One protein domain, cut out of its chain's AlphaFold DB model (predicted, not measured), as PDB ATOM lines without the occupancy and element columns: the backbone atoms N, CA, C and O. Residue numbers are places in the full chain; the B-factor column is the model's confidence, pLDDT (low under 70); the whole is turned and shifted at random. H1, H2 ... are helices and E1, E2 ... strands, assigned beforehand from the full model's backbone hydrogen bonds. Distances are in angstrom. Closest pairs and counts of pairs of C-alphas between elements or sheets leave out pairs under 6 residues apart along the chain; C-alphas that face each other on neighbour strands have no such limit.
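Overview. This is residues 12 to 40 and 58 to 96 of the 97 residues of an uncharacterized protein of Candidatus Thermochlorobacteriaceae bacterium GBChlB (UniProt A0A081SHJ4). A three-stranded sheet has H1 crossing one face, H3 packing on edge strand E3, and short H2 continuing from E3. The 68 printed residues include named elements H1 E1 E2 E3 H2 H3; sheet order E1 - E2 - E3 is antiparallel, class mixed. It is compact, radius of gyration of the C-alphas 10.8 A, spanning 28 by 27 by 22 A.

Arrangement. H1, residues 12 to 23, is on the sheet, height over the sheet 9.3 A. E1, residues 31 to 37, and E2, residues 58 to 63, pair through N 35 and O 60, 2.8 A. E2 and E3, residues 68 to 72, form a hairpin, with N 61 and O 69 at 2.8 A. H2, residues 73 to 77, and H3, residues 84 to 94, only graze the sheet; C-alphas Val 71 and Ile 92, closest between E3 and H3, are 5.7 A apart. Every O i to N i+4 pair is within hydrogen-bond range in H1 and H2, 5 of 7 in H3.

Along the chain. H1, 16.4 A long, begins at C-alpha 12 (11.625, -2.288, 125.834). E1 spans 17.0 A. H3 ends at C-alpha 94 (12.985, -22.466, 118.397).

Size, cuts and confidence. C-alphas 40 and 58 are 10.7 A apart across the cut. Residues 38 to 40 have pLDDT under 70.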
ATOM      1  N   GLU A  12      12.813  -1.624 125.303       78.62
ATOM      2  CA  GLU A  12      11.625  -2.288 125.834       78.62
ATOM      3  C   GLU A  12      10.447  -2.222 124.856       78.62
ATOM      4  O   GLU A  12       9.807  -3.242 124.609       78.62
ATOM      5  N   ASP A  13      10.208  -1.073 124.218       85.44
ATOM      6  CA  ASP A  13       9.155  -0.931 123.207       85.44
ATOM      7  C   ASP A  13       9.406  -1.837 121.999       85.44
ATOM      8  O   ASP A  13       8.477  -2.478 121.498       85.44
ATOM      9  N   LYS A  14      10.669  -1.955 121.561       87.94
ATOM     10  CA  LYS A  14      11.053  -2.882 120.484       87.94
ATOM     11  C   LYS A  14      10.752  -4.327 120.870       87.94
ATOM     12  O   LYS A  14      10.188  -5.070 120.073       87.94
ATOM     13  N   ILE A  15      11.078  -4.723 122.099       88.44
ATOM     14  CA  ILE A  15      10.813  -6.073 122.612       88.44
ATOM     15  C   ILE A  15       9.307  -6.338 122.679       88.44
ATOM     16  O   ILE A  15       8.842  -7.367 122.187       88.44
ATOM     17  N   VAL A  16       8.524  -5.401 123.216       90.19
ATOM     18  CA  VAL A  16       7.059  -5.510 123.259       90.19
ATOM     19  C   VAL A  16       6.484  -5.640 121.849       90.19
ATOM     20  O   VAL A  16       5.581  -6.450 121.623       90.19
ATOM     21  N   HIS A  17       7.008  -4.877 120.891       92.56
ATOM     22  CA  HIS A  17       6.595  -4.948 119.496       92.56
ATOM     23  C   HIS A  17       6.905  -6.318 118.875       92.56
ATOM     24  O   HIS A  17       6.016  -6.942 118.293       92.56
ATOM     25  N   ILE A  18       8.120  -6.835 119.072       91.81
ATOM     26  CA  ILE A  18       8.522  -8.176 118.623       91.81
ATOM     27  C   ILE A  18       7.607  -9.244 119.220       91.81
ATOM     28  O   ILE A  18       7.092 -10.086 118.488       91.81
ATOM     29  N   VAL A  19       7.335  -9.198 120.528       91.88
ATOM     30  CA  VAL A  19       6.431 -10.164 121.172       91.88
ATOM     31  C   VAL A  19       5.028 -10.090 120.569       91.88
ATOM     32  O   VAL A  19       4.424 -11.132 120.319       91.88
ATOM     33  N   LYS A  20       4.500  -8.888 120.304       92.44
ATOM     34  CA  LYS A  20       3.189  -8.714 119.655       92.44
ATOM     35  C   LYS A  20       3.163  -9.336 118.260       92.44
ATOM     36  O   LYS A  20       2.245 -10.094 117.968       92.44
ATOM     37  N   GLN A  21       4.173  -9.065 117.436       92.56
ATOM     38  CA  GLN A  21       4.284  -9.662 116.107       92.56
ATOM     39  C   GLN A  21       4.371 -11.193 116.173       92.56
ATOM     40  O   GLN A  21       3.647 -11.892 115.469       92.56
ATOM     41  N   MET A  22       5.203 -11.723 117.070       93.19
ATOM     42  CA  MET A  22       5.375 -13.162 117.260       93.19
ATOM     43  C   MET A  22       4.083 -13.850 117.719       93.19
ATOM     44  O   MET A  22       3.763 -14.936 117.238       93.19
ATOM     45  N   ARG A  23       3.300 -13.205 118.594       91.38
ATOM     46  CA  ARG A  23       2.004 -13.716 119.075       91.38
ATOM     47  C   ARG A  23       0.953 -13.878 117.980       91.38
ATOM     48  O   ARG A  23       0.013 -14.638 118.183       91.38
ATOM     49  N   ASN A  24       1.106 -13.213 116.833       90.12
ATOM     50  CA  ASN A  24       0.193 -13.391 115.703       90.12
ATOM     51  C   ASN A  24       0.321 -14.785 115.062       90.12
ATOM     52  O   ASN A  24      -0.640 -15.264 114.470       90.12
ATOM     53  N   LYS A  25       1.494 -15.428 115.168       91.81
ATOM     54  CA  LYS A  25       1.797 -16.720 114.522       91.81
ATOM     55  C   LYS A  25       2.120 -17.839 115.516       91.81
ATOM     56  O   LYS A  25       1.878 -19.003 115.212       91.81
ATOM     57  N   TYR A  26       2.643 -17.505 116.695       91.00
ATOM     58  CA  TYR A  26       3.131 -18.471 117.677       91.00
ATOM     59  C   TYR A  26       2.404 -18.351 119.024       91.00
ATOM     60  O   TYR A  26       2.139 -17.237 119.488       91.00
ATOM     61  N   PRO A  27       2.128 -19.478 119.710       89.31
ATOM     62  CA  PRO A  27       1.529 -19.463 121.037       89.31
ATOM     63  C   PRO A  27       2.566 -19.033 122.088       89.31
ATOM     64  O   PRO A  27       3.355 -19.833 122.608       89.31
ATOM     65  N   LEU A  28       2.567 -17.738 122.405       89.38
ATOM     66  CA  LEU A  28       3.396 -17.152 123.457       89.38
ATOM     67  C   LEU A  28       2.550 -16.707 124.649       89.38
ATOM     68  O   LEU A  28       1.430 -16.209 124.489       89.38
ATOM     69  N   GLY A  29       3.123 -16.859 125.843       88.00
ATOM     70  CA  GLY A  29       2.564 -16.332 127.081       88.00
ATOM     71  C   GLY A  29       2.547 -14.801 127.113       88.00
ATOM     72  O   GLY A  29       2.937 -14.110 126.164       88.00
ATOM     73  N   LYS A  30       2.089 -14.233 128.233       89.75
ATOM     74  CA  LYS A  30       2.181 -12.784 128.442       89.75
ATOM     75  C   LYS A  30       3.641 -12.415 128.692       89.75
ATOM     76  O   LYS A  30       4.320 -13.092 129.457       89.75
ATOM     77  N   TYR A  31       4.109 -11.356 128.037       88.44
ATOM     78  CA  TYR A  31       5.419 -10.769 128.310       88.44
ATOM     79  C   TYR A  31       5.515 -10.368 129.788       88.44
ATOM     80  O   TYR A  31       4.598  -9.720 130.293       88.44
ATOM     81  N   GLU A  32       6.591 -10.770 130.465       88.31
ATOM     82  CA  GLU A  32       6.886 -10.380 131.850       88.31
ATOM     83  C   GLU A  32       8.032  -9.360 131.872       88.31
ATOM     84  O   GLU A  32       7.867  -8.265 132.396       88.31
ATOM     85  N   MET A  33       9.177  -9.707 131.279       85.25
ATOM     86  CA  MET A  33      10.372  -8.856 131.230       85.25
ATOM     87  C   MET A  33      11.379  -9.375 130.204       85.25
ATOM     88  O   MET A  33      11.241 -10.495 129.706       85.25
ATOM     89  N   ALA A  34      12.414  -8.592 129.919       83.38
ATOM     90  CA  ALA A  34      13.537  -9.028 129.108       83.38
ATOM     91  C   ALA A  34      14.878  -8.660 129.740       83.38
ATOM     92  O   ALA A  34      15.007  -7.651 130.426       83.38
ATOM     93  N   PHE A  35      15.875  -9.494 129.471       80.69
ATOM     94  CA  PHE A  35      17.235  -9.358 129.966       80.69
ATOM     95  C   PHE A  35      18.187  -9.244 128.788       80.69
ATOM     96  O   PHE A  35      18.067 -10.005 127.825       80.69
ATOM     97  N   HIS A  36      19.141  -8.320 128.868       79.69
ATOM     98  CA  HIS A  36      20.236  -8.283 127.910       79.69
ATOM     99  C   HIS A  36      21.101  -9.533 128.094       79.69
ATOM    100  O   HIS A  36      21.500  -9.866 129.210       79.69
ATOM    101  N   LEU A  37      21.356 -10.241 127.002       73.81
ATOM    102  CA  LEU A  37      22.365 -11.283 126.943       73.81
ATOM    103  C   LEU A  37      23.655 -10.588 126.507       73.81
ATOM    104  O   LEU A  37      23.842 -10.321 125.317       73.81
ATOM    105  N   ASP A  38      24.493 -10.235 127.485       57.38
ATOM    106  CA  ASP A  38      25.811  -9.664 127.216       57.38
ATOM    107  C   ASP A  38      26.643 -10.617 126.352       57.38
ATOM    108  O   ASP A  38      26.525 -11.842 126.452       57.38
ATOM    109  N   ASN A  39      27.510 -10.042 125.513       53.66
ATOM    110  CA  ASN A  39      28.500 -10.779 124.735       53.66
ATOM    111  C   ASN A  39      29.411 -11.563 125.691       53.66
ATOM    112  O   ASN A  39      30.383 -11.025 126.224       53.66
ATOM    113  N   TYR A  40      29.104 -12.833 125.931       41.66
ATOM    114  CA  TYR A  40      29.936 -13.677 126.772       41.66
ATOM    115  C   TYR A  40      31.121 -14.199 125.949       41.66
ATOM    116  O   TYR A  40      30.989 -15.154 125.189       41.66
ATOM    117  N   GLY A  58      22.127 -10.748 122.516       83.81
ATOM    118  CA  GLY A  58      20.676 -10.783 122.314       83.81
ATOM    119  C   GLY A  58      19.868 -10.290 123.504       83.81
ATOM    120  O   GLY A  58      20.390  -9.679 124.430       83.81
ATOM    121  N   PHE A  59      18.574 -10.582 123.481       86.19
ATOM    122  CA  PHE A  59      17.665 -10.357 124.594       86.19
ATOM    123  C   PHE A  59      16.937 -11.647 124.925       86.19
ATOM    124  O   PHE A  59      16.269 -12.216 124.065       86.19
ATOM    125  N   ARG A  60      17.015 -12.082 126.180       89.25
ATOM    126  CA  ARG A  60      16.164 -13.154 126.693       89.25
ATOM    127  C   ARG A  60      14.873 -12.559 127.207       89.25
ATOM    128  O   ARG A  60      14.876 -11.808 128.177       89.25
ATOM    129  N   ILE A  61      13.769 -12.931 126.588       90.00
ATOM    130  CA  ILE A  61      12.421 -12.563 127.000       90.00
ATOM    131  C   ILE A  61      11.908 -13.633 127.956       90.00
ATOM    132  O   ILE A  61      11.933 -14.815 127.629       90.00
ATOM    133  N   ARG A  62      11.418 -13.225 129.126       89.50
ATOM    134  CA  ARG A  62      10.695 -14.079 130.069       89.50
ATOM    135  C   ARG A  62       9.203 -13.802 129.963       89.50
ATOM    136  O   ARG A  62       8.773 -12.646 129.952       89.50
ATOM    137  N   PHE A  63       8.420 -14.868 129.920       92.50
ATOM    138  CA  PHE A  63       6.966 -14.808 129.940       92.50
ATOM    139  C   PHE A  63       6.419 -15.173 131.325       92.50
ATOM    140  O   PHE A  63       7.097 -15.792 132.145       92.50
ATOM    141  N   THR A  64       5.155 -14.828 131.573       91.25
ATOM    142  CA  THR A  64       4.469 -15.094 132.849       91.25
ATOM    143  C   THR A  64       4.323 -16.579 133.168       91.25
ATOM    144  O   THR A  64       4.238 -16.948 134.337       91.25
ATOM    145  N   ASP A  65       4.295 -17.431 132.139       89.56
ATOM    146  CA  ASP A  65       4.297 -18.897 132.268       89.56
ATOM    147  C   ASP A  65       5.688 -19.458 132.621       89.56
ATOM    148  O   ASP A  65       5.877 -20.668 132.669       89.56
ATOM    149  N   LYS A  66       6.653 -18.569 132.887       89.19
ATOM    150  CA  LYS A  66       8.057 -18.847 133.194       89.19
ATOM    151  C   LYS A  66       8.857 -19.436 132.038       89.19
ATOM    152  O   LYS A  66      10.060 -19.617 132.217       89.19
ATOM    153  N   SER A  67       8.244 -19.605 130.865       89.44
ATOM    154  CA  SER A  67       8.990 -19.878 129.646       89.44
ATOM    155  C   SER A  67       9.849 -18.678 129.262       89.44
ATOM    156  O   SER A  67       9.586 -17.524 129.635       89.44
ATOM    157  N   THR A  68      10.909 -18.960 128.522       89.88
ATOM    158  CA  THR A  68      11.838 -17.950 128.015       89.88
ATOM    159  C   THR A  68      12.013 -18.092 126.518       89.88
ATOM    160  O   THR A  68      11.762 -19.162 125.983       89.88
ATOM    161  N   MET A  69      12.402 -17.020 125.833       91.19
ATOM    162  CA  MET A  69      12.666 -17.000 124.394       91.19
ATOM    163  C   MET A  69      13.742 -15.962 124.100       91.19
ATOM    164  O   MET A  69      13.662 -14.835 124.586       91.19
ATOM    165  N   ASP A  70      14.728 -16.327 123.296       90.25
ATOM    166  CA  ASP A  70      15.889 -15.501 122.998       90.25
ATOM    167  C   ASP A  70      15.719 -14.812 121.637       90.25
ATOM    168  O   ASP A  70      15.395 -15.428 120.620       90.25
ATOM    169  N   VAL A  71      15.942 -13.500 121.619       88.62
ATOM    170  CA  VAL A  71      15.882 -12.652 120.430       88.62
ATOM    171  C   VAL A  71      17.291 -12.149 120.118       88.62
ATOM    172  O   VAL A  71      17.846 -11.381 120.906       88.62
ATOM    173  N   PRO A  72      17.897 -12.535 118.985       87.69
ATOM    174  CA  PRO A  72      19.249 -12.100 118.648       87.69
ATOM    175  C   PRO A  72      19.289 -10.599 118.325       87.69
ATOM    176  O   PRO A  72      18.326 -10.042 117.791       87.69
ATOM    177  N   ILE A  73      20.431  -9.938 118.564       84.88
ATOM    178  CA  ILE A  73      20.620  -8.509 118.225       84.88
ATOM    179  C   ILE A  73      20.316  -8.233 116.743       84.88
ATOM    180  O   ILE A  73      19.761  -7.189 116.403       84.88
ATOM    181  N   SER A  74      20.629  -9.171 115.847       86.06
ATOM    182  CA  SER A  74      20.308  -9.054 114.420       86.06
ATOM    183  C   SER A  74      18.801  -8.959 114.159       86.06
ATOM    184  O   SER A  74      18.382  -8.137 113.347       86.06
ATOM    185  N   ALA A  75      17.976  -9.705 114.901       88.31
ATOM    186  CA  ALA A  75      16.523  -9.574 114.831       88.31
ATOM    187  C   ALA A  75      16.057  -8.227 115.403       88.31
ATOM    188  O   ALA A  75      15.193  -7.575 114.824       88.31
ATOM    189  N   MET A  76      16.690  -7.741 116.477       85.25
ATOM    190  CA  MET A  76      16.385  -6.422 117.050       85.25
ATOM    191  C   MET A  76      16.635  -5.257 116.085       85.25
ATOM    192  O   MET A  76      16.066  -4.187 116.286       85.25
ATOM    193  N   LYS A  77      17.472  -5.418 115.050       86.62
ATOM    194  CA  LYS A  77      17.667  -4.404 113.994       86.62
ATOM    195  C   LYS A  77      16.522  -4.390 112.976       86.62
ATOM    196  O   LYS A  77      16.205  -3.334 112.438       86.62
ATOM    197  N   ASP A  78      15.881  -5.535 112.772       91.25
ATOM    198  CA  ASP A  78      14.792  -5.733 111.811       91.25
ATOM    199  C   ASP A  78      13.397  -5.655 112.458       91.25
ATOM    200  O   ASP A  78      12.406  -5.941 111.793       91.25
ATOM    201  N   TRP A  79      13.299  -5.280 113.737       90.81
ATOM    202  CA  TRP A  79      12.081  -5.364 114.557       90.81
ATOM    203  C   TRP A  79      10.831  -4.689 113.962       90.81
ATOM    204  O   TRP A  79       9.725  -5.128 114.248       90.81
ATOM    205  N   ASP A  80      11.002  -3.649 113.143       91.12
ATOM    206  CA  ASP A  80       9.922  -2.876 112.499       91.12
ATOM    207  C   ASP A  80       9.721  -3.253 111.016       91.12
ATOM    208  O   ASP A  80       9.017  -2.592 110.255       91.12
ATOM    209  N   LYS A  81      10.388  -4.311 110.536       91.50
ATOM    210  CA  LYS A  81      10.226  -4.766 109.153       91.50
ATOM    211  C   LYS A  81       8.910  -5.537 109.001       91.50
ATOM    212  O   LYS A  81       8.614  -6.403 109.822       91.50
ATOM    213  N   PRO A  82       8.151  -5.323 107.911       89.12
ATOM    214  CA  PRO A  82       6.859  -5.986 107.709       89.12
ATOM    215  C   PRO A  82       6.972  -7.511 107.552       89.12
ATOM    216  O   PRO A  82       6.024  -8.231 107.839       89.12
ATOM    217  N   ASN A  83       8.133  -8.015 107.126       91.69
ATOM    218  CA  ASN A  83       8.432  -9.442 106.984       91.69
ATOM    219  C   ASN A  83       9.221 -10.014 108.177       91.69
ATOM    220  O   ASN A  83       9.849 -11.069 108.055       91.69
ATOM    221  N   PHE A  84       9.239  -9.318 109.318       93.81
ATOM    222  CA  PHE A  84      10.019  -9.722 110.485       93.81
ATOM    223  C   PHE A  84       9.671 -11.143 110.948       93.81
ATOM    224  O   PHE A  84      10.569 -11.964 111.123       93.81
ATOM    225  N   VAL A  85       8.380 -11.464 111.084       92.88
ATOM    226  CA  VAL A  85       7.922 -12.790 111.540       92.88
ATOM    227  C   VAL A  85       8.305 -13.899 110.560       92.88
ATOM    228  O   VAL A  85       8.656 -14.995 110.992       92.88
ATOM    229  N   ASP A  86       8.280 -13.636 109.256       93.06
ATOM    230  CA  ASP A  86       8.657 -14.639 108.255       93.06
ATOM    231  C   ASP A  86      10.163 -14.897 108.242       93.06
ATOM    232  O   ASP A  86      10.590 -16.035 108.070       93.06
ATOM    233  N   LYS A  87      10.970 -13.858 108.483       92.62
ATOM    234  CA  LYS A  87      12.433 -13.962 108.517       92.62
ATOM    235  C   LYS A  87      12.959 -14.543 109.831       92.62
ATOM    236  O   LYS A  87      13.854 -15.381 109.820       92.62
ATOM    237  N   TRP A  88      12.442 -14.068 110.962       93.81
ATOM    238  CA  TRP A  88      13.005 -14.331 112.289       93.81
ATOM    239  C   TRP A  88      12.131 -15.221 113.164       93.81
ATOM    240  O   TRP A  88      12.632 -15.780 114.138       93.81
ATOM    241  N   GLY A  89      10.846 -15.370 112.840       91.19
ATOM    242  CA  GLY A  89       9.886 -16.000 113.738       91.19
ATOM    243  C   GLY A  89      10.230 -17.442 114.081       91.19
ATOM    244  O   GLY A  89      10.240 -17.809 115.252       91.19
ATOM    245  N   GLU A  90      10.601 -18.254 113.093       91.25
ATOM    246  CA  GLU A  90      10.977 -19.644 113.355       91.25
ATOM    247  C   GLU A  90      12.271 -19.744 114.177       91.25
ATOM    248  O   GLU A  90      12.343 -20.537 115.114       91.25
ATOM    249  N   ILE A  91      13.264 -18.905 113.868       88.44
ATOM    250  CA  ILE A  91      14.558 -18.871 114.561       88.44
ATOM    251  C   ILE A  91      14.349 -18.516 116.034       88.44
ATOM    252  O   ILE A  91      14.785 -19.252 116.913       88.44
ATOM    253  N   ILE A  92      13.635 -17.420 116.300       91.06
ATOM    254  CA  ILE A  92      13.344 -16.951 117.655       91.06
ATOM    255  C   ILE A  92      12.506 -17.993 118.403       91.06
ATOM    256  O   ILE A  92      12.841 -18.351 119.527       91.06
ATOM    257  N   TYR A  93      11.442 -18.530 117.797       90.00
ATOM    258  CA  TYR A  93      10.546 -19.461 118.487       90.00
ATOM    259  C   TYR A  93      11.232 -20.779 118.874       90.00
ATOM    260  O   TYR A  93      10.944 -21.322 119.939       90.00
ATOM    261  N   LYS A  94      12.183 -21.271 118.068       89.12
ATOM    262  CA  LYS A  94      12.985 -22.466 118.397       89.12
ATOM    263  C   LYS A  94      13.843 -22.303 119.651       89.12
ATOM    264  O   LYS A  94      14.203 -23.300 120.265       89.12
ATOM    265  N   THR A  95      14.152 -21.072 120.053       85.88
ATOM    266  CA  THR A  95      14.881 -20.813 121.302       85.88
ATOM    267  C   THR A  95      14.000 -20.908 122.546       85.88
ATOM    268  O   THR A  95      14.531 -20.800 123.651       85.88
ATOM    269  N   LYS A  96      12.675 -21.082 122.393       85.56
ATOM    270  CA  LYS A  96      11.745 -21.105 123.521       85.56
ATOM    271  C   LYS A  96      12.030 -22.299 124.442       85.56
ATOM    272  O   LYS A  96      12.114 -23.430 123.967       85.56
TER     273      LYS A  96